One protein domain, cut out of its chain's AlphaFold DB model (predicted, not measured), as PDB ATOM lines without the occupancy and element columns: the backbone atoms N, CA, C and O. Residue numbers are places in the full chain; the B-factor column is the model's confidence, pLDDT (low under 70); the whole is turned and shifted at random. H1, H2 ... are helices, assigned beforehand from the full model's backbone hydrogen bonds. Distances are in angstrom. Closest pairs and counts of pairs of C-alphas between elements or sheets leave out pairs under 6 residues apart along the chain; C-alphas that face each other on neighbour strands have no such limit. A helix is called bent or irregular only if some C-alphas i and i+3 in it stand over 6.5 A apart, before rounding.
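This is residues 2 to 129 and 266 to 294 of the 799 residues of an uncharacterized protein of Octopus bimaculoides (UniProt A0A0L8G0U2). Four helices, H2, H3, H4 and the shorter H1, stand in an elongated up-and-down bundle, each running against the one before it in the chain. At one end of the bundle, H5 and H6 meet the end of H4 and turn steeply away from it. The printed part has 157 residues with six named helices, H1 to H6 in chain order, and no named strand: all helix. It is compact, with a radius of gyration of the C-alphas of 17.4 A and spans of 53 by 34 by 27 A.

The longest helix, H2, covers residues 25 to 52, 40.2 A, from C-alpha 25 at (112.884, 169.167, 179.792). H3 is residues 59 to 83, 36.0 A, and H4 residues 90 to 115, 38.1 A. H1 is residues 2 to 18, H5 residues 119 to 129, and H6 residues 266 to 282, ending with C-alpha 282 at (105.706, 203.627, 176.496). H3 has a kink of 26 degrees near residue 77 and is only just irregular: C-alphas 78 and 81 are 6.7 A apart.

H2 and H3 form a helical hairpin and touch, closest at the C-alphas of Val 39 and Ile 65, 6.4 A, at a shallow tilt of 19 degrees. H1 touches H2 with residues 9 to 16 alone, closest at the C-alphas of Phe 13 and Val 31, 6.0 A. H4, the hub, touches H3 at the C-alphas of Leu 78 and Ala 93, 5.2 A, and H1 at those of Val 17 and Met 97, 6.3 A. H2 and H4 are apart, as are H1 and H3. H4 and H5 touch only at the corner, closest at the C-alphas of Pro 114 and Gly 120, 4.0 A. H6 touches H4, closest at the C-alphas of Pro 114 and Arg 274, 6.1 A, only just about perpendicular at 72 degrees. H5 and H6 touch at the C-alphas of Pro 121 and Ala 266, 5.2 A. Every O i to N i+4 pair is within hydrogen-bond range in H1, H2, H5 and H6, against 18 of 21 in H3 and 20 of 22 in H4.

The C-alphas farthest apart, of Val 85 and Ser 268, are 54.3 A apart. Residues 130 to 265 are not printed, and C-alphas 129 and 266 are 11.9 A apart across the cut. No link printed whole is long. Residues 51 to 57 stand free. Residues 283 to 294 hold no named element. Mean pLDDT of the printed part is 85.3; residues 21 to 22, 54 to 56 and 86 to 87 are under 70.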
ATOM      1  N   THR A   2     100.486 192.710 177.559       77.12
ATOM      2  CA  THR A   2     101.745 192.320 178.251       77.12
ATOM      3  C   THR A   2     101.561 191.616 179.601       77.12
ATOM      4  O   THR A   2     102.303 190.687 179.895       77.12
ATOM      5  N   GLN A   3     100.574 192.022 180.402       82.31
ATOM      6  CA  GLN A   3     100.269 191.384 181.688       82.31
ATOM      7  C   GLN A   3      99.712 189.966 181.523       82.31
ATOM      8  O   GLN A   3     100.150 189.066 182.226       82.31
ATOM      9  N   VAL A   4      98.818 189.745 180.554       87.12
ATOM     10  CA  VAL A   4      98.225 188.424 180.275       87.12
ATOM     11  C   VAL A   4      99.314 187.407 179.929       87.12
ATOM     12  O   VAL A   4      99.362 186.336 180.521       87.12
ATOM     13  N   PHE A   5     100.259 187.773 179.057       89.12
ATOM     14  CA  PHE A   5     101.407 186.916 178.740       89.12
ATOM     15  C   PHE A   5     102.308 186.646 179.952       89.12
ATOM     16  O   PHE A   5     102.881 185.569 180.057       89.12
ATOM     17  N   TYR A   6     102.416 187.593 180.886       89.94
ATOM     18  CA  TYR A   6     103.176 187.389 182.115       89.94
ATOM     19  C   TYR A   6     102.472 186.438 183.096       89.94
ATOM     20  O   TYR A   6     103.134 185.616 183.722       89.94
ATOM     21  N   PHE A   7     101.139 186.496 183.197       91.62
ATOM     22  CA  PHE A   7     100.354 185.515 183.955       91.62
ATOM     23  C   PHE A   7     100.457 184.114 183.348       91.62
ATOM     24  O   PHE A   7     100.640 183.150 184.084       91.62
ATOM     25  N   ILE A   8     100.416 184.002 182.016       92.75
ATOM     26  CA  ILE A   8     100.632 182.730 181.311       92.75
ATOM     27  C   ILE A   8     102.033 182.185 181.616       92.75
ATOM     28  O   ILE A   8     102.167 181.021 181.981       92.75
ATOM     29  N   TYR A   9     103.064 183.032 181.543       93.56
ATOM     30  CA  TYR A   9     104.428 182.665 181.930       93.56
ATOM     31  C   TYR A   9     104.503 182.135 183.372       93.56
ATOM     32  O   TYR A   9     105.078 181.074 183.598       93.56
ATOM     33  N   LEU A  10     103.890 182.826 184.342       94.38
ATOM     34  CA  LEU A  10     103.860 182.372 185.737       94.38
ATOM     35  C   LEU A  10     103.085 181.063 185.912       94.38
ATOM     36  O   LEU A  10     103.487 180.237 186.727       94.38
ATOM     37  N   GLY A  11     102.008 180.849 185.152       94.00
ATOM     38  CA  GLY A  11     101.271 179.585 185.141       94.00
ATOM     39  C   GLY A  11     102.132 178.424 184.636       94.00
ATOM     40  O   GLY A  11     102.215 177.387 185.289       94.00
ATOM     41  N   ILE A  12     102.848 178.631 183.529       93.44
ATOM     42  CA  ILE A  12     103.784 177.649 182.955       93.44
ATOM     43  C   ILE A  12     104.955 177.388 183.912       93.44
ATOM     44  O   ILE A  12     105.338 176.239 184.121       93.44
ATOM     45  N   PHE A  13     105.496 178.428 184.547       93.88
ATOM     46  CA  PHE A  13     106.569 178.272 185.523       93.88
ATOM     47  C   PHE A  13     106.078 177.553 186.794       93.88
ATOM     48  O   PHE A  13     106.743 176.644 187.283       93.88
ATOM     49  N   SER A  14     104.875 177.857 187.283       94.00
ATOM     50  CA  SER A  14     104.272 177.129 188.412       94.00
ATOM     51  C   SER A  14     104.100 175.643 188.090       94.00
ATOM     52  O   SER A  14     104.428 174.794 188.918       94.00
ATOM     53  N   LEU A  15     103.672 175.320 186.865       92.44
ATOM     54  CA  LEU A  15     103.591 173.943 186.382       92.44
ATOM     55  C   LEU A  15     104.973 173.264 186.354       92.44
ATOM     56  O   LEU A  15     105.090 172.108 186.752       92.44
ATOM     57  N   ALA A  16     106.024 173.984 185.948       90.12
ATOM     58  CA  ALA A  16     107.397 173.470 185.929       90.12
ATOM     59  C   ALA A  16     107.934 173.153 187.336       90.12
ATOM     60  O   ALA A  16     108.610 172.139 187.525       90.12
ATOM     61  N   VAL A  17     107.600 173.982 188.333       90.31
ATOM     62  CA  VAL A  17     107.979 173.759 189.742       90.31
ATOM     63  C   VAL A  17     107.203 172.595 190.363       90.31
ATOM     64  O   VAL A  17     107.788 171.781 191.082       90.31
ATOM     65  N   LEU A  18     105.900 172.497 190.082       89.50
ATOM     66  CA  LEU A  18     105.031 171.444 190.617       89.50
ATOM     67  C   LEU A  18     105.295 170.068 189.995       89.50
ATOM     68  O   LEU A  18     104.919 169.056 190.589       89.50
ATOM     69  N   TRP A  19     105.961 170.005 188.838       87.25
ATOM     70  CA  TRP A  19     106.230 168.740 188.160       87.25
ATOM     71  C   TRP A  19     107.018 167.758 189.059       87.25
ATOM     72  O   TRP A  19     107.987 168.149 189.737       87.25
ATOM     73  N   PRO A  20     106.629 166.469 189.111       78.75
ATOM     74  CA  PRO A  20     107.288 165.480 189.960       78.75
ATOM     75  C   PRO A  20     108.764 165.271 189.583       78.75
ATOM     76  O   PRO A  20     109.165 165.491 188.443       78.75
ATOM     77  N   THR A  21     109.555 164.915 190.607       66.56
ATOM     78  CA  THR A  21     110.973 164.473 190.604       66.56
ATOM     79  C   THR A  21     111.847 164.922 189.422       66.56
ATOM     80  O   THR A  21     112.609 165.876 189.581       66.56
ATOM     81  N   CYS A  22     111.729 164.284 188.257       67.50
ATOM     82  CA  CYS A  22     112.616 164.473 187.104       67.50
ATOM     83  C   CYS A  22     112.270 165.676 186.204       67.50
ATOM     84  O   CYS A  22     113.015 165.976 185.277       67.50
ATOM     85  N   GLY A  23     111.173 166.393 186.474       74.38
ATOM     86  CA  GLY A  23     110.764 167.535 185.651       74.38
ATOM     87  C   GLY A  23     110.360 167.155 184.227       74.38
ATOM     88  O   GLY A  23     110.194 165.984 183.894       74.38
ATOM     89  N   ASN A  24     110.176 168.164 183.382       85.88
ATOM     90  CA  ASN A  24     109.946 167.984 181.954       85.88
ATOM     91  C   ASN A  24     110.891 168.932 181.215       85.88
ATOM     92  O   ASN A  24     110.753 170.148 181.335       85.88
ATOM     93  N   ILE A  25     111.831 168.378 180.442       85.44
ATOM     94  CA  ILE A  25     112.884 169.167 179.792       85.44
ATOM     95  C   ILE A  25     112.323 170.202 178.815       85.44
ATOM     96  O   ILE A  25     112.848 171.307 178.735       85.44
ATOM     97  N   LEU A  26     111.229 169.886 178.112       89.12
ATOM     98  CA  LEU A  26     110.582 170.822 177.195       89.12
ATOM     99  C   LEU A  26     109.985 171.999 177.971       89.12
ATOM    100  O   LEU A  26     110.177 173.150 177.591       89.12
ATOM    101  N   LEU A  27     109.299 171.712 179.075       90.00
ATOM    102  CA  LEU A  27     108.711 172.733 179.939       90.00
ATOM    103  C   LEU A  27     109.793 173.608 180.591       90.00
ATOM    104  O   LEU A  27     109.681 174.832 180.587       90.00
ATOM    105  N   ASP A  28     110.866 172.986 181.079       89.38
ATOM    106  CA  ASP A  28     112.010 173.664 181.687       89.38
ATOM    107  C   ASP A  28     112.764 174.544 180.673       89.38
ATOM    108  O   ASP A  28     113.127 175.679 180.986       89.38
ATOM    109  N   LEU A  29     112.927 174.081 179.429       90.31
ATOM    110  CA  LEU A  29     113.493 174.874 178.333       90.31
ATOM    111  C   LEU A  29     112.585 176.039 177.930       90.31
ATOM    112  O   LEU A  29     113.087 177.133 177.674       90.31
ATOM    113  N   ILE A  30     111.262 175.837 177.891       92.00
ATOM    114  CA  ILE A  30     110.295 176.908 177.609       92.00
ATOM    115  C   ILE A  30     110.399 178.001 178.672       92.00
ATOM    116  O   ILE A  30     110.505 179.176 178.319       92.00
ATOM    117  N   VAL A  31     110.399 177.637 179.960       93.12
ATOM    118  CA  VAL A  31     110.534 178.600 181.062       93.12
ATOM    119  C   VAL A  31     111.871 179.321 180.968       93.12
ATOM    120  O   VAL A  31     111.880 180.551 180.967       93.12
ATOM    121  N   TRP A  32     112.973 178.584 180.801       92.69
ATOM    122  CA  TRP A  32     114.317 179.149 180.702       92.69
ATOM    123  C   TRP A  32     114.454 180.136 179.530       92.69
ATOM    124  O   TRP A  32     114.900 181.273 179.713       92.69
ATOM    125  N   LEU A  33     113.989 179.758 178.335       91.94
ATOM    126  CA  LEU A  33     114.013 180.618 177.153       91.94
ATOM    127  C   LEU A  33     113.119 181.848 177.345       91.94
ATOM    128  O   LEU A  33     113.511 182.964 177.004       91.94
ATOM    129  N   TRP A  34     111.932 181.682 177.931       92.88
ATOM    130  CA  TRP A  34     111.038 182.804 178.213       92.88
ATOM    131  C   TRP A  34     111.670 183.770 179.226       92.88
ATOM    132  O   TRP A  34     111.657 184.984 179.003       92.88
ATOM    133  N   THR A  35     112.310 183.269 180.288       92.69
ATOM    134  CA  THR A  35     113.080 184.102 181.228       92.69
ATOM    135  C   THR A  35     114.251 184.816 180.565       92.69
ATOM    136  O   THR A  35     114.482 185.993 180.851       92.69
ATOM    137  N   LEU A  36     114.940 184.164 179.624       92.12
ATOM    138  CA  LEU A  36     116.008 184.776 178.835       92.12
ATOM    139  C   LEU A  36     115.471 185.933 177.972       92.12
ATOM    140  O   LEU A  36     116.056 187.018 177.905       92.12
ATOM    141  N   VAL A  37     114.307 185.753 177.350       90.81
ATOM    142  CA  VAL A  37     113.638 186.813 176.581       90.81
ATOM    143  C   VAL A  37     113.189 187.967 177.490       90.81
ATOM    144  O   VAL A  37     113.257 189.135 177.103       90.81
ATOM    145  N   ILE A  38     112.764 187.673 178.721       89.44
ATOM    146  CA  ILE A  38     112.415 188.699 179.710       89.44
ATOM    147  C   ILE A  38     113.655 189.511 180.109       89.44
ATOM    148  O   ILE A  38     113.589 190.740 180.076       89.44
ATOM    149  N   VAL A  39     114.782 188.871 180.446       91.44
ATOM    150  CA  VAL A  39     115.991 189.592 180.888       91.44
ATOM    151  C   VAL A  39     116.639 190.392 179.762       91.44
ATOM    152  O   VAL A  39     117.056 191.524 179.990       91.44
ATOM    153  N   THR A  40     116.652 189.874 178.532       87.88
ATOM    154  CA  THR A  40     117.168 190.610 177.363       87.88
ATOM    155  C   THR A  40     116.334 191.855 177.071       87.88
ATOM    156  O   THR A  40     116.881 192.925 176.797       87.88
ATOM    157  N   GLU A  41     115.009 191.766 177.211       87.75
ATOM    158  CA  GLU A  41     114.122 192.915 177.063       87.75
ATOM    159  C   GLU A  41     114.293 193.937 178.201       87.75
ATOM    160  O   GLU A  41     114.262 195.141 177.941       87.75
ATOM    161  N   ILE A  42     114.517 193.496 179.444       87.44
ATOM    162  CA  ILE A  42     114.848 194.394 180.566       87.44
ATOM    163  C   ILE A  42     116.194 195.080 180.312       87.44
ATOM    164  O   ILE A  42     116.274 196.303 180.404       87.44
ATOM    165  N   ALA A  43     117.231 194.333 179.923       88.25
ATOM    166  CA  ALA A  43     118.563 194.866 179.652       88.25
ATOM    167  C   ALA A  43     118.549 195.906 178.522       88.25
ATOM    168  O   ALA A  43     119.099 196.997 178.679       88.25
ATOM    169  N   ARG A  44     117.845 195.628 177.415       85.88
ATOM    170  CA  ARG A  44     117.669 196.594 176.321       85.88
ATOM    171  C   ARG A  44     116.968 197.866 176.792       85.88
ATOM    172  O   ARG A  44     117.393 198.962 176.430       85.88
ATOM    173  N   ARG A  45     115.884 197.741 177.563       83.44
ATOM    174  CA  ARG A  45     115.145 198.902 178.088       83.44
ATOM    175  C   ARG A  45     116.031 199.750 178.986       83.44
ATOM    176  O   ARG A  45     116.110 200.953 178.773       83.44
ATOM    177  N   THR A  46     116.748 199.125 179.914       85.00
ATOM    178  CA  THR A  46     117.697 199.806 180.801       85.00
ATOM    179  C   THR A  46     118.786 200.526 180.005       85.00
ATOM    180  O   THR A  46     119.095 201.679 180.299       85.00
ATOM    181  N   TYR A  47     119.308 199.905 178.943       83.94
ATOM    182  CA  TYR A  47     120.288 200.524 178.048       83.94
ATOM    183  C   TYR A  47     119.733 201.757 177.313       83.94
ATOM    184  O   TYR A  47     120.346 202.824 177.343       83.94
ATOM    185  N   ILE A  48     118.547 201.655 176.704       80.38
ATOM    186  CA  ILE A  48     117.902 202.782 176.003       80.38
ATOM    187  C   ILE A  48     117.574 203.915 176.977       80.38
ATOM    188  O   ILE A  48     117.827 205.085 176.679       80.38
ATOM    189  N   LYS A  49     117.062 203.572 178.161       76.19
ATOM    190  CA  LYS A  49     116.747 204.521 179.228       76.19
ATOM    191  C   LYS A  49     118.000 205.246 179.708       76.19
ATOM    192  O   LYS A  49     117.956 206.460 179.872       76.19
ATOM    193  N   HIS A  50     119.133 204.554 179.850       78.12
ATOM    194  CA  HIS A  50     120.413 205.190 180.165       78.12
ATOM    195  C   HIS A  50     120.874 206.146 179.061       78.12
ATOM    196  O   HIS A  50     121.282 207.274 179.339       78.12
ATOM    197  N   GLN A  51     120.771 205.714 177.801       77.19
ATOM    198  CA  GLN A  51     121.182 206.517 176.654       77.19
ATOM    199  C   GLN A  51     120.359 207.810 176.538       77.19
ATOM    200  O   GLN A  51     120.903 208.861 176.205       77.19
ATOM    201  N   LYS A  52     119.058 207.738 176.845       70.69
ATOM    202  CA  LYS A  52     118.117 208.864 176.792       70.69
ATOM    203  C   LYS A  52     118.141 209.728 178.061       70.69
ATOM    204  O   LYS A  52     117.936 210.935 177.984       70.69
ATOM    205  N   TYR A  53     118.433 209.132 179.219       70.62
ATOM    206  CA  TYR A  53     118.387 209.773 180.533       70.62
ATOM    207  C   TYR A  53     119.632 209.442 181.373       70.62
ATOM    208  O   TYR A  53     119.553 208.750 182.389       70.62
ATOM    209  N   LYS A  54     120.786 210.015 180.997       64.75
ATOM    210  CA  LYS A  54     122.088 209.798 181.668       64.75
ATOM    211  C   LYS A  54     122.106 210.108 183.174       64.75
ATOM    212  O   LYS A  54     122.966 209.609 183.885       64.75
ATOM    213  N   ALA A  55     121.168 210.922 183.660       59.09
ATOM    214  CA  ALA A  55     121.092 211.374 185.051       59.09
ATOM    215  C   ALA A  55     120.312 210.436 186.003       59.09
ATOM    216  O   ALA A  55     120.143 210.785 187.168       59.09
ATOM    217  N   LEU A  56     119.768 209.305 185.533       65.94
ATOM    218  CA  LEU A  56     119.083 208.331 186.398       65.94
ATOM    219  C   LEU A  56     120.074 207.306 186.966       65.94
ATOM    220  O   LEU A  56     120.913 206.781 186.233       65.94
ATOM    221  N   SER A  57     119.942 206.974 188.252       70.38
ATOM    222  CA  SER A  57     120.727 205.907 188.870       70.38
ATOM    223  C   SER A  57     120.313 204.544 188.307       70.38
ATOM    224  O   SER A  57     119.152 204.143 188.360       70.38
ATOM    225  N   LEU A  58     121.281 203.815 187.748       75.75
ATOM    226  CA  LEU A  58     121.055 202.497 187.140       75.75
ATOM    227  C   LEU A  58     121.162 201.333 188.127       75.75
ATOM    228  O   LEU A  58     120.811 200.209 187.779       75.75
ATOM    229  N   LEU A  59     121.641 201.592 189.346       79.25
ATOM    230  CA  LEU A  59     122.048 200.557 190.295       79.25
ATOM    231  C   LEU A  59     120.940 199.520 190.550       79.25
ATOM    232  O   LEU A  59     121.195 198.325 190.452       79.25
ATOM    233  N   GLY A  60     119.700 199.961 190.791       81.12
ATOM    234  CA  GLY A  60     118.574 199.053 191.049       81.12
ATOM    235  C   GLY A  60     118.235 198.146 189.861       81.12
ATOM    236  O   GLY A  60     118.063 196.943 190.033       81.12
ATOM    237  N   HIS A  61     118.209 198.699 188.646       84.75
ATOM    238  CA  HIS A  61     117.939 197.922 187.434       84.75
ATOM    239  C   HIS A  61     119.092 196.966 187.091       84.75
ATOM    240  O   HIS A  61     118.843 195.850 186.643       84.75
ATOM    241  N   CYS A  62     120.346 197.362 187.334       87.50
ATOM    242  CA  CYS A  62     121.504 196.482 187.161       87.50
ATOM    243  C   CYS A  62     121.473 195.305 188.143       87.50
ATOM    244  O   CYS A  62     121.705 194.172 187.730       87.50
ATOM    245  N   VAL A  63     121.137 195.551 189.413       90.00
ATOM    246  CA  VAL A  63     120.986 194.489 190.421       90.00
ATOM    247  C   VAL A  63     119.866 193.518 190.033       90.00
ATOM    248  O   VAL A  63     120.063 192.310 190.125       90.00
ATOM    249  N   GLU A  64     118.724 194.013 189.537       90.12
ATOM    250  CA  GLU A  64     117.626 193.162 189.045       90.12
ATOM    251  C   GLU A  64     118.083 192.259 187.887       90.12
ATOM    252  O   GLU A  64     117.832 191.054 187.897       90.12
ATOM    253  N   ILE A  65     118.795 192.825 186.907       91.69
ATOM    254  CA  ILE A  65     119.321 192.073 185.761       91.69
ATOM    255  C   ILE A  65     120.314 191.006 186.228       91.69
ATOM    256  O   ILE A  65     120.199 189.855 185.811       91.69
ATOM    257  N   ILE A  66     121.257 191.361 187.107       92.62
ATOM    258  CA  ILE A  66     122.245 190.419 187.649       92.62
ATOM    259  C   ILE A  66     121.542 189.277 188.384       92.62
ATOM    260  O   ILE A  66     121.875 188.120 188.153       92.62
ATOM    261  N   LEU A  67     120.538 189.572 189.210       93.00
ATOM    262  CA  LEU A  67     119.804 188.555 189.963       93.00
ATOM    263  C   LEU A  67     119.076 187.567 189.039       93.00
ATOM    264  O   LEU A  67     119.148 186.359 189.256       93.00
ATOM    265  N   ILE A  68     118.429 188.056 187.976       93.12
ATOM    266  CA  ILE A  68     117.755 187.192 186.995       93.12
ATOM    267  C   ILE A  68     118.772 186.376 186.182       93.12
ATOM    268  O   ILE A  68     118.518 185.210 185.887       93.12
ATOM    269  N   LEU A  69     119.934 186.946 185.843       93.31
ATOM    270  CA  LEU A  69     121.010 186.222 185.155       93.31
ATOM    271  C   LEU A  69     121.612 185.120 186.034       93.31
ATOM    272  O   LEU A  69     121.786 184.000 185.563       93.31
ATOM    273  N   VAL A  70     121.875 185.404 187.312       94.50
ATOM    274  CA  VAL A  70     122.333 184.398 188.281       94.50
ATOM    275  C   VAL A  70     121.295 183.288 188.417       94.50
ATOM    276  O   VAL A  70     121.653 182.115 188.374       94.50
ATOM    277  N   PHE A  71     120.005 183.629 188.493       94.12
ATOM    278  CA  PHE A  71     118.936 182.633 188.505       94.12
ATOM    279  C   PHE A  71     118.918 181.776 187.231       94.12
ATOM    280  O   PHE A  71     118.818 180.562 187.336       94.12
ATOM    281  N   LEU A  72     119.075 182.364 186.041       93.25
ATOM    282  CA  LEU A  72     119.156 181.626 184.771       93.25
ATOM    283  C   LEU A  72     120.342 180.655 184.718       93.25
ATOM    284  O   LEU A  72     120.209 179.556 184.178       93.25
ATOM    285  N   ILE A  73     121.488 181.058 185.273       92.44
ATOM    286  CA  ILE A  73     122.686 180.217 185.374       92.44
ATOM    287  C   ILE A  73     122.434 179.065 186.350       92.44
ATOM    288  O   ILE A  73     122.683 177.911 186.009       92.44
ATOM    289  N   LEU A  74     121.878 179.348 187.532       91.06
ATOM    290  CA  LEU A  74     121.528 178.321 188.516       91.06
ATOM    291  C   LEU A  74     120.451 177.364 187.989       91.06
ATOM    292  O   LEU A  74     120.561 176.163 188.196       91.06
ATOM    293  N   TYR A  75     119.454 177.864 187.257       90.19
ATOM    294  CA  TYR A  75     118.441 177.052 186.581       90.19
ATOM    295  C   TYR A  75     119.106 176.098 185.585       90.19
ATOM    296  O   TYR A  75     118.833 174.899 185.583       90.19
ATOM    297  N   LEU A  76     120.011 176.613 184.750       89.19
ATOM    298  CA  LEU A  76     120.717 175.810 183.758       89.19
ATOM    299  C   LEU A  76     121.545 174.701 184.432       89.19
ATOM    300  O   LEU A  76     121.411 173.538 184.058       89.19
ATOM    301  N   ILE A  77     122.337 175.052 185.452       88.00
ATOM    302  CA  ILE A  77     123.241 174.135 186.165       88.00
ATOM    303  C   ILE A  77     122.489 173.098 187.003       88.00
ATOM    304  O   ILE A  77     122.894 171.944 187.020       88.00
ATOM    305  N   LEU A  78     121.411 173.484 187.691       87.06
ATOM    306  CA  LEU A  78     120.717 172.615 188.648       87.06
ATOM    307  C   LEU A  78     119.533 171.849 188.045       87.06
ATOM    308  O   LEU A  78     119.058 170.898 188.660       87.06
ATOM    309  N   ARG A  79     119.010 172.259 186.881       85.56
ATOM    310  CA  ARG A  79     117.792 171.659 186.303       85.56
ATOM    311  C   ARG A  79     117.969 171.109 184.891       85.56
ATOM    312  O   ARG A  79     117.438 170.043 184.605       85.56
ATOM    313  N   ILE A  80     118.700 171.800 184.013       85.12
ATOM    314  CA  ILE A  80     118.815 171.410 182.594       85.12
ATOM    315  C   ILE A  80     120.041 170.520 182.348       85.12
ATOM    316  O   ILE A  80     119.912 169.464 181.730       85.12
ATOM    317  N   ILE A  81     121.218 170.925 182.838       84.75
ATOM    318  CA  ILE A  81     122.486 170.186 182.700       84.75
ATOM    319  C   ILE A  81     122.470 168.820 183.414       84.75
ATOM    320  O   ILE A  81     123.020 167.879 182.842       84.75
ATOM    321  N   PRO A  82     121.814 168.639 184.579       81.19
ATOM    322  CA  PRO A  82     121.797 167.353 185.275       81.19
ATOM    323  C   PRO A  82     121.143 166.211 184.500       81.19
ATOM    324  O   PRO A  82     121.444 165.053 184.762       81.19
ATOM    325  N   ASN A  83     120.325 166.521 183.488       74.69
ATOM    326  CA  ASN A  83     119.804 165.518 182.554       74.69
ATOM    327  C   ASN A  83     120.902 164.891 181.672       74.69
ATOM    328  O   ASN A  83     120.682 163.840 181.079       74.69
ATOM    329  N   TRP A  84     122.063 165.541 181.572       76.19
ATOM    330  CA  TRP A  84     123.213 165.123 180.769       76.19
ATOM    331  C   TRP A  84     124.412 164.730 181.637       76.19
ATOM    332  O   TRP A  84     125.171 163.845 181.249       76.19
ATOM    333  N   VAL A  85     124.590 165.365 182.806       72.88
ATOM    334  CA  VAL A  85     125.683 165.052 183.741       72.88
ATOM    335  C   VAL A  85     125.227 165.150 185.203       72.88
ATOM    336  O   VAL A  85     124.884 166.228 185.679       72.88
ATOM    337  N   ASN A  86     125.252 164.035 185.940       67.62
ATOM    338  CA  ASN A  86     124.748 163.924 187.320       67.62
ATOM    339  C   ASN A  86     125.627 164.658 188.356       67.62
ATOM    340  O   ASN A  86     126.443 164.039 189.036       67.62
ATOM    341  N   PHE A  87     125.446 165.973 188.505       69.31
ATOM    342  CA  PHE A  87     126.194 166.792 189.473       69.31
ATOM    343  C   PHE A  87     125.365 167.352 190.646       69.31
ATOM    344  O   PHE A  87     125.956 167.917 191.565       69.31
ATOM    345  N   SER A  88     124.026 167.251 190.650       72.12
ATOM    346  CA  SER A  88     123.187 167.966 191.635       72.12
ATOM    347  C   SER A  88     121.959 167.206 192.135       72.12
ATOM    348  O   SER A  88     121.247 166.582 191.349       72.12
ATOM    349  N   ASP A  89     121.622 167.403 193.413       80.31
ATOM    350  CA  ASP A  89     120.388 166.898 194.021       80.31
ATOM    351  C   ASP A  89     119.131 167.601 193.483       80.31
ATOM    352  O   ASP A  89     118.979 168.826 193.568       80.31
ATOM    353  N   PHE A  90     118.157 166.809 193.021       80.19
ATOM    354  CA  PHE A  90     116.868 167.298 192.505       80.19
ATOM    355  C   PHE A  90     116.078 168.141 193.519       80.19
ATOM    356  O   PHE A  90     115.307 169.025 193.136       80.19
ATOM    357  N   ILE A  91     116.262 167.891 194.818       83.62
ATOM    358  CA  ILE A  91     115.593 168.630 195.897       83.62
ATOM    359  C   ILE A  91     116.116 170.069 195.960       83.62
ATOM    360  O   ILE A  91     115.328 171.014 196.020       83.62
ATOM    361  N   THR A  92     117.433 170.249 195.867       85.56
ATOM    362  CA  THR A  92     118.077 171.567 195.852       85.56
ATOM    363  C   THR A  92     117.621 172.379 194.641       85.56
ATOM    364  O   THR A  92     117.265 173.549 194.782       85.56
ATOM    365  N   ALA A  93     117.522 171.738 193.472       85.69
ATOM    366  CA  ALA A  93     116.974 172.363 192.271       85.69
ATOM    367  C   ALA A  93     115.530 172.848 192.489       85.69
ATOM    368  O   ALA A  93     115.214 173.995 192.175       85.69
ATOM    369  N   LYS A  94     114.661 172.029 193.099       87.06
ATOM    370  CA  LYS A  94     113.278 172.424 193.419       87.06
ATOM    371  C   LYS A  94     113.196 173.607 194.384       87.06
ATOM    372  O   LYS A  94     112.358 174.482 194.179       87.06
ATOM    373  N   ILE A  95     114.063 173.672 195.394       89.62
ATOM    374  CA  ILE A  95     114.105 174.799 196.340       89.62
ATOM    375  C   ILE A  95     114.492 176.094 195.617       89.62
ATOM    376  O   ILE A  95     113.799 177.101 195.750       89.62
ATOM    377  N   VAL A  96     115.555 176.066 194.808       90.06
ATOM    378  CA  VAL A  96     115.998 177.237 194.030       90.06
ATOM    379  C   VAL A  96     114.907 177.694 193.059       90.06
ATOM    380  O   VAL A  96     114.641 178.889 192.932       90.06
ATOM    381  N   MET A  97     114.219 176.745 192.429       89.69
ATOM    382  CA  MET A  97     113.100 177.002 191.527       89.69
ATOM    383  C   MET A  97     111.891 177.619 192.234       89.69
ATOM    384  O   MET A  97     111.304 178.570 191.722       89.69
ATOM    385  N   ALA A  98     111.547 177.136 193.429       92.12
ATOM    386  CA  ALA A  98     110.480 177.704 194.244       92.12
ATOM    387  C   ALA A  98     110.807 179.140 194.691       92.12
ATOM    388  O   ALA A  98     109.953 180.022 194.602       92.12
ATOM    389  N   ILE A  99     112.056 179.406 195.097       93.25
ATOM    390  CA  ILE A  99     112.527 180.760 195.430       93.25
ATOM    391  C   ILE A  99     112.430 181.678 194.204       93.25
ATOM    392  O   ILE A  99     111.919 182.796 194.303       93.25
ATOM    393  N   GLY A 100     112.867 181.196 193.037       92.38
ATOM    394  CA  GLY A 100     112.735 181.917 191.772       92.38
ATOM    395  C   GLY A 100     111.280 182.239 191.436       92.38
ATOM    396  O   GLY A 100     110.956 183.385 191.129       92.38
ATOM    397  N   LEU A 101     110.380 181.260 191.552       93.69
ATOM    398  CA  LEU A 101     108.950 181.438 191.296       93.69
ATOM    399  C   LEU A 101     108.347 182.528 192.194       93.69
ATOM    400  O   LEU A 101     107.690 183.441 191.688       93.69
ATOM    401  N   ILE A 102     108.630 182.487 193.501       95.12
ATOM    402  CA  ILE A 102     108.196 183.516 194.462       95.12
ATOM    403  C   ILE A 102     108.711 184.898 194.047       95.12
ATOM    404  O   ILE A 102     107.944 185.863 194.029       95.12
ATOM    405  N   TYR A 103     109.985 185.006 193.656       94.25
ATOM    406  CA  TYR A 103     110.551 186.268 193.184       94.25
ATOM    407  C   TYR A 103     109.784 186.832 191.977       94.25
ATOM    408  O   TYR A 103     109.439 188.015 191.971       94.25
ATOM    409  N   PHE A 104     109.455 186.012 190.973       93.12
ATOM    410  CA  PHE A 104     108.702 186.492 189.809       93.12
ATOM    411  C   PHE A 104     107.240 186.847 190.141       93.12
ATOM    412  O   PHE A 104     106.695 187.772 189.533       93.12
ATOM    413  N   PHE A 105     106.621 186.207 191.141       93.38
ATOM    414  CA  PHE A 105     105.333 186.654 191.691       93.38
ATOM    415  C   PHE A 105     105.441 188.011 192.403       93.38
ATOM    416  O   PHE A 105     104.620 188.897 192.167       93.38
ATOM    417  N   TYR A 106     106.473 188.240 193.218       91.25
ATOM    418  CA  TYR A 106     106.698 189.555 193.834       91.25
ATOM    419  C   TYR A 106     107.037 190.631 192.807       91.25
ATOM    420  O   TYR A 106     106.579 191.767 192.925       91.25
ATOM    421  N   ARG A 107     107.765 190.275 191.750       90.00
ATOM    422  CA  ARG A 107     108.012 191.164 190.616       90.00
ATOM    423  C   ARG A 107     106.715 191.548 189.903       90.00
ATOM    424  O   ARG A 107     106.551 192.713 189.545       90.00
ATOM    425  N   LEU A 108     105.776 190.612 189.729       87.56
ATOM    426  CA  LEU A 108     104.436 190.933 189.225       87.56
ATOM    427  C   LEU A 108     103.732 191.933 190.138       87.56
ATOM    428  O   LEU A 108     103.219 192.939 189.653       87.56
ATOM    429  N   LEU A 109     103.734 191.671 191.446       87.19
ATOM    430  CA  LEU A 109     103.086 192.519 192.440       87.19
ATOM    431  C   LEU A 109     103.660 193.945 192.421       87.19
ATOM    432  O   LEU A 109     102.904 194.914 192.379       87.19
ATOM    433  N   GLY A 110     104.989 194.069 192.347       83.94
ATOM    434  CA  GLY A 110     105.699 195.346 192.255       83.94
ATOM    435  C   GLY A 110     105.415 196.134 190.973       83.94
ATOM    436  O   GLY A 110     105.510 197.355 190.985       83.94
ATOM    437  N   VAL A 111     105.022 195.473 189.880       83.19
ATOM    438  CA  VAL A 111     104.591 196.146 188.640       83.19
ATOM    439  C   VAL A 111     103.086 196.428 188.639       83.19
ATOM    440  O   VAL A 111     102.668 197.446 188.098       83.19
ATOM    441  N   TYR A 112     102.263 195.548 189.216       83.50
ATOM    442  CA  TYR A 112     100.801 195.622 189.154       83.50
ATOM    443  C   TYR A 112     100.204 196.596 190.174       83.50
ATOM    444  O   TYR A 112      99.389 197.442 189.808       83.50
ATOM    445  N   LEU A 113     100.621 196.516 191.441       84.19
ATOM    446  CA  LEU A 113     100.049 197.340 192.509       84.19
ATOM    447  C   LEU A 113     100.191 198.849 192.256       84.19
ATOM    448  O   LEU A 113      99.193 199.550 192.426       84.19
ATOM    449  N   PRO A 114     101.340 199.381 191.783       85.38
ATOM    450  CA  PRO A 114     101.458 200.815 191.521       85.38
ATOM    451  C   PRO A 114     100.618 201.318 190.336       85.38
ATOM    452  O   PRO A 114     100.476 202.526 190.165       85.38
ATOM    453  N   ILE A 115     100.085 200.436 189.485       86.38
ATOM    454  CA  ILE A 115      99.220 200.845 188.367       86.38
ATOM    455  C   ILE A 115      97.830 201.225 188.888       86.38
ATOM    456  O   ILE A 115      97.199 202.142 188.357       86.38
ATOM    457  N   SER A 116      97.362 200.536 189.931       87.00
ATOM    458  CA  SER A 116      96.032 200.745 190.491       87.00
ATOM    459  C   SER A 116      95.948 202.064 191.272       87.00
ATOM    460  O   SER A 116      96.808 202.323 192.119       87.00
ATOM    461  N   PRO A 117      94.898 202.879 191.051       85.31
ATOM    462  CA  PRO A 117      94.675 204.104 191.812       85.31
ATOM    463  C   PRO A 117      94.322 203.871 193.277       85.31
ATOM    464  O   PRO A 117      94.594 204.735 194.102       85.31
ATOM    465  N   THR A 118      93.760 202.710 193.608       86.56
ATOM    466  CA  THR A 118      93.365 202.372 194.978       86.56
ATOM    467  C   THR A 118      94.479 201.646 195.727       86.56
ATOM    468  O   THR A 118      94.741 201.941 196.889       86.56
ATOM    469  N   LEU A 119      95.180 200.718 195.067       87.75
ATOM    470  CA  LEU A 119      96.212 199.894 195.711       87.75
ATOM    471  C   LEU A 119      97.608 200.530 195.682       87.75
ATOM    472  O   LEU A 119      98.451 200.193 196.511       87.75
ATOM    473  N   GLY A 120      97.864 201.452 194.755       88.88
ATOM    474  CA  GLY A 120      99.166 202.089 194.593       88.88
ATOM    475  C   GLY A 120      99.612 202.917 195.804       88.88
ATOM    476  O   GLY A 120     100.697 202.657 196.330       88.88
ATOM    477  N   PRO A 121      98.791 203.855 196.317       91.25
ATOM    478  CA  PRO A 121      99.110 204.594 197.540       91.25
ATOM    479  C   PRO A 121      99.289 203.679 198.761       91.25
ATOM    480  O   PRO A 121     100.176 203.909 199.582       91.25
ATOM    481  N   ASN A 122      98.511 202.595 198.849       89.56
ATOM    482  CA  ASN A 122      98.649 201.604 199.918       89.56
ATOM    483  C   ASN A 122      99.991 200.865 199.844       89.56
ATOM    484  O   ASN A 122     100.629 200.656 200.875       89.56
ATOM    485  N   LEU A 123     100.478 200.542 198.642       89.50
ATOM    486  CA  LEU A 123     101.811 199.964 198.470       89.50
ATOM    487  C   LEU A 123     102.914 200.926 198.939       89.50
ATOM    488  O   LEU A 123     103.868 200.483 199.575       89.50
ATOM    489  N   VAL A 124     102.783 202.233 198.683       90.12
ATOM    490  CA  VAL A 124     103.745 203.237 199.179       90.12
ATOM    491  C   VAL A 124     103.816 203.218 200.708       90.12
ATOM    492  O   VAL A 124     104.915 203.260 201.267       90.12
ATOM    493  N   ARG A 125     102.667 203.092 201.385       91.12
ATOM    494  CA  ARG A 125     102.599 202.966 202.851       91.12
ATOM    495  C   ARG A 125     103.281 201.684 203.320       91.12
ATOM    496  O   ARG A 125     104.208 201.771 204.116       91.12
ATOM    497  N   ILE A 126     102.915 200.532 202.748       90.69
ATOM    498  CA  ILE A 126     103.495 199.221 203.095       90.69
ATOM    499  C   ILE A 126     105.020 199.235 202.940       90.69
ATOM    500  O   ILE A 126     105.739 198.841 203.854       90.69
ATOM    501  N   VAL A 127     105.539 199.727 201.813       90.00
ATOM    502  CA  VAL A 127     106.989 199.774 201.568       90.00
ATOM    503  C   VAL A 127     107.694 200.677 202.583       90.00
ATOM    504  O   VAL A 127     108.780 200.336 203.053       90.00
ATOM    505  N   ARG A 128     107.089 201.812 202.954       90.25
ATOM    506  CA  ARG A 128     107.668 202.736 203.940       90.25
ATOM    507  C   ARG A 128     107.656 202.142 205.351       90.25
ATOM    508  O   ARG A 128     108.681 202.214 206.025       90.25
ATOM    509  N   MET A 129     106.566 201.480 205.739       92.81
ATOM    510  CA  MET A 129     106.449 200.747 207.006       92.81
ATOM    511  C   MET A 129     107.483 199.618 207.101       92.81
ATOM    512  O   MET A 129     108.173 199.484 208.108       92.81
ATOM    513  N   ALA A 266     101.386 209.959 200.476       87.81
ATOM    514  CA  ALA A 266     101.374 208.682 199.761       87.81
ATOM    515  C   ALA A 266     100.797 208.812 198.348       87.81
ATOM    516  O   ALA A 266     101.356 208.268 197.395       87.81
ATOM    517  N   SER A 267      99.708 209.570 198.204       86.62
ATOM    518  CA  SER A 267      99.033 209.793 196.923       86.62
ATOM    519  C   SER A 267      99.917 210.544 195.923       86.62
ATOM    520  O   SER A 267      99.931 210.211 194.737       86.62
ATOM    521  N   SER A 268     100.690 211.526 196.385       86.38
ATOM    522  CA  SER A 268     101.597 212.311 195.539       86.38
ATOM    523  C   SER A 268     102.824 211.500 195.123       86.38
ATOM    524  O   SER A 268     103.183 211.479 193.944       86.38
ATOM    525  N   ILE A 269     103.412 210.752 196.063       86.56
ATOM    526  CA  ILE A 269     104.526 209.834 195.783       86.56
ATOM    527  C   ILE A 269     104.089 208.765 194.776       86.56
ATOM    528  O   ILE A 269     104.798 208.493 193.806       86.56
ATOM    529  N   TRP A 270     102.894 208.199 194.957       90.12
ATOM    530  CA  TRP A 270     102.334 207.225 194.029       90.12
ATOM    531  C   TRP A 270     102.122 207.814 192.627       90.12
ATOM    532  O   TRP A 270     102.506 207.174 191.651       90.12
ATOM    533  N   LYS A 271     101.581 209.034 192.491       86.06
ATOM    534  CA  LYS A 271     101.425 209.698 191.179       86.06
ATOM    535  C   LYS A 271     102.764 209.833 190.446       86.06
ATOM    536  O   LYS A 271     102.834 209.549 189.250       86.06
ATOM    537  N   PHE A 272     103.831 210.191 191.163       84.81
ATOM    538  CA  PHE A 272     105.182 210.264 190.603       84.81
ATOM    539  C   PHE A 272     105.712 208.885 190.172       84.81
ATOM    540  O   PHE A 272     106.195 208.721 189.051       84.81
ATOM    541  N   GLN A 273     105.567 207.865 191.023       82.81
ATOM    542  CA  GLN A 273     105.967 206.489 190.700       82.81
ATOM    543  C   GLN A 273     105.172 205.919 189.516       82.81
ATOM    544  O   GLN A 273     105.735 205.271 188.633       82.81
ATOM    545  N   ARG A 274     103.870 206.210 189.450       86.31
ATOM    546  CA  ARG A 274     102.997 205.830 188.339       86.31
ATOM    547  C   ARG A 274     103.442 206.480 187.038       86.31
ATOM    548  O   ARG A 274     103.455 205.800 186.017       86.31
ATOM    549  N   TYR A 275     103.843 207.750 187.055       83.19
ATOM    550  CA  TYR A 275     104.387 208.408 185.866       83.19
ATOM    551  C   TYR A 275     105.653 207.707 185.357       83.19
ATOM    552  O   TYR A 275     105.737 207.391 184.170       83.19
ATOM    553  N   ALA A 276     106.594 207.373 186.247       77.06
ATOM    554  CA  ALA A 276     107.796 206.628 185.871       77.06
ATOM    555  C   ALA A 276     107.458 205.273 185.218       77.06
ATOM    556  O   ALA A 276     108.049 204.905 184.205       77.06
ATOM    557  N   LEU A 277     106.449 204.569 185.742       80.56
ATOM    558  CA  LEU A 277     105.965 203.322 185.148       80.56
ATOM    559  C   LEU A 277     105.312 203.531 183.784       80.56
ATOM    560  O   LEU A 277     105.535 202.731 182.880       80.56
ATOM    561  N   VAL A 278     104.519 204.590 183.609       82.56
ATOM    562  CA  VAL A 278     103.903 204.923 182.316       82.56
ATOM    563  C   VAL A 278     104.977 205.171 181.257       82.56
ATOM    564  O   VAL A 278     104.874 204.623 180.160       82.56
ATOM    565  N   VAL A 279     106.043 205.899 181.601       76.69
ATOM    566  CA  VAL A 279     107.208 206.093 180.720       76.69
ATOM    567  C   VAL A 279     107.860 204.746 180.372       76.69
ATOM    568  O   VAL A 279     108.125 204.470 179.202       76.69
ATOM    569  N   ASP A 280     108.022 203.850 181.350       75.38
ATOM    570  CA  ASP A 280     108.571 202.504 181.128       75.38
ATOM    571  C   ASP A 280     107.650 201.592 180.289       75.38
ATOM    572  O   ASP A 280     108.120 200.632 179.666       75.38
ATOM    573  N   PHE A 281     106.334 201.835 180.273       79.56
ATOM    574  CA  PHE A 281     105.382 201.137 179.401       79.56
ATOM    575  C   PHE A 281     105.391 201.686 177.973       79.56
ATOM    576  O   PHE A 281     105.213 200.911 177.033       79.56
ATOM    577  N   GLU A 282     105.638 202.982 177.805       77.56
ATOM    578  CA  GLU A 282     105.706 203.627 176.496       77.56
ATOM    579  C   GLU A 282     106.928 203.170 175.679       77.56
ATOM    580  O   GLU A 282     106.849 203.011 174.461       77.56
ATOM    581  N   GLU A 283     108.057 202.898 176.338       71.88
ATOM    582  CA  GLU A 283     109.302 202.469 175.679       71.88
ATOM    583  C   GLU A 283     109.343 200.965 175.323       71.88
ATOM    584  O   GLU A 283     110.338 200.456 174.784       71.88
ATOM    585  N   ARG A 284     108.257 200.226 175.592       77.31
ATOM    586  CA  ARG A 284     108.158 198.793 175.280       77.31
ATOM    587  C   ARG A 284     107.934 198.555 173.789       77.31
ATOM    588  O   ARG A 284     107.268 199.319 173.096       77.31
ATOM    589  N   LEU A 285     108.473 197.440 173.297       78.06
ATOM    590  CA  LEU A 285     108.144 196.938 171.963       78.06
ATOM    591  C   LEU A 285     106.664 196.523 171.919       78.06
ATOM    592  O   LEU A 285     106.108 196.087 172.927       78.06
ATOM    593  N   CYS A 286     106.030 196.648 170.747       76.31
ATOM    594  CA  CYS A 286     104.596 196.372 170.584       76.31
ATOM    595  C   CYS A 286     104.212 194.936 170.970       76.31
ATOM    596  O   CYS A 286     103.109 194.705 171.460       76.31
ATOM    597  N   PHE A 287     105.115 193.976 170.747       79.88
ATOM    598  CA  PHE A 287     104.891 192.578 171.089       79.88
ATOM    599  C   PHE A 287     105.423 192.264 172.495       79.88
ATOM    600  O   PHE A 287     106.576 192.590 172.794       79.88
ATOM    601  N   PRO A 288     104.615 191.639 173.371       79.19
ATOM    602  CA  PRO A 288     105.066 191.199 174.685       79.19
ATOM    603  C   PRO A 288     106.016 189.992 174.578       79.19
ATOM    604  O   PRO A 288     105.913 189.235 173.613       79.19
ATOM    605  N   PRO A 289     106.903 189.755 175.566       79.12
ATOM    606  CA  PRO A 289     107.596 188.470 175.698       79.12
ATOM    607  C   PRO A 289     106.562 187.329 175.721       79.12
ATOM    608  O   PRO A 289     105.591 187.456 176.471       79.12
ATOM    609  N   PRO A 290     106.703 186.264 174.909       75.25
ATOM    610  CA  PRO A 290     107.897 185.823 174.183       75.25
ATOM    611  C   PRO A 290     107.995 186.347 172.740       75.25
ATOM    612  O   PRO A 290     109.052 186.256 172.136       75.25
ATOM    613  N   LEU A 291     106.940 186.951 172.183       82.94
ATOM    614  CA  LEU A 291     106.852 187.406 170.784       82.94
ATOM    615  C   LEU A 291     107.744 188.620 170.450       82.94
ATOM    616  O   LEU A 291     107.708 189.147 169.337       82.94
ATOM    617  N   THR A 292     108.567 189.081 171.391       81.50
ATOM    618  CA  THR A 292     109.528 190.169 171.176       81.50
ATOM    619  C   THR A 292     110.540 189.836 170.080       81.50
ATOM    620  O   THR A 292     110.956 190.754 169.373       81.50
ATOM    621  N   PHE A 293     110.883 188.563 169.841       78.56
ATOM    622  CA  PHE A 293     111.761 188.183 168.720       78.56
ATOM    623  C   PHE A 293     111.205 188.630 167.357       78.56
ATOM    624  O   PHE A 293     111.977 189.093 166.520       78.56
ATOM    625  N   LEU A 294     109.879 188.619 167.154       82.81
ATOM    626  CA  LEU A 294     109.247 189.125 165.924       82.81
ATOM    627  C   LEU A 294     109.477 190.626 165.748       82.81
ATOM    628  O   LEU A 294     109.671 191.113 164.636       82.81
TER     629      LEU A 294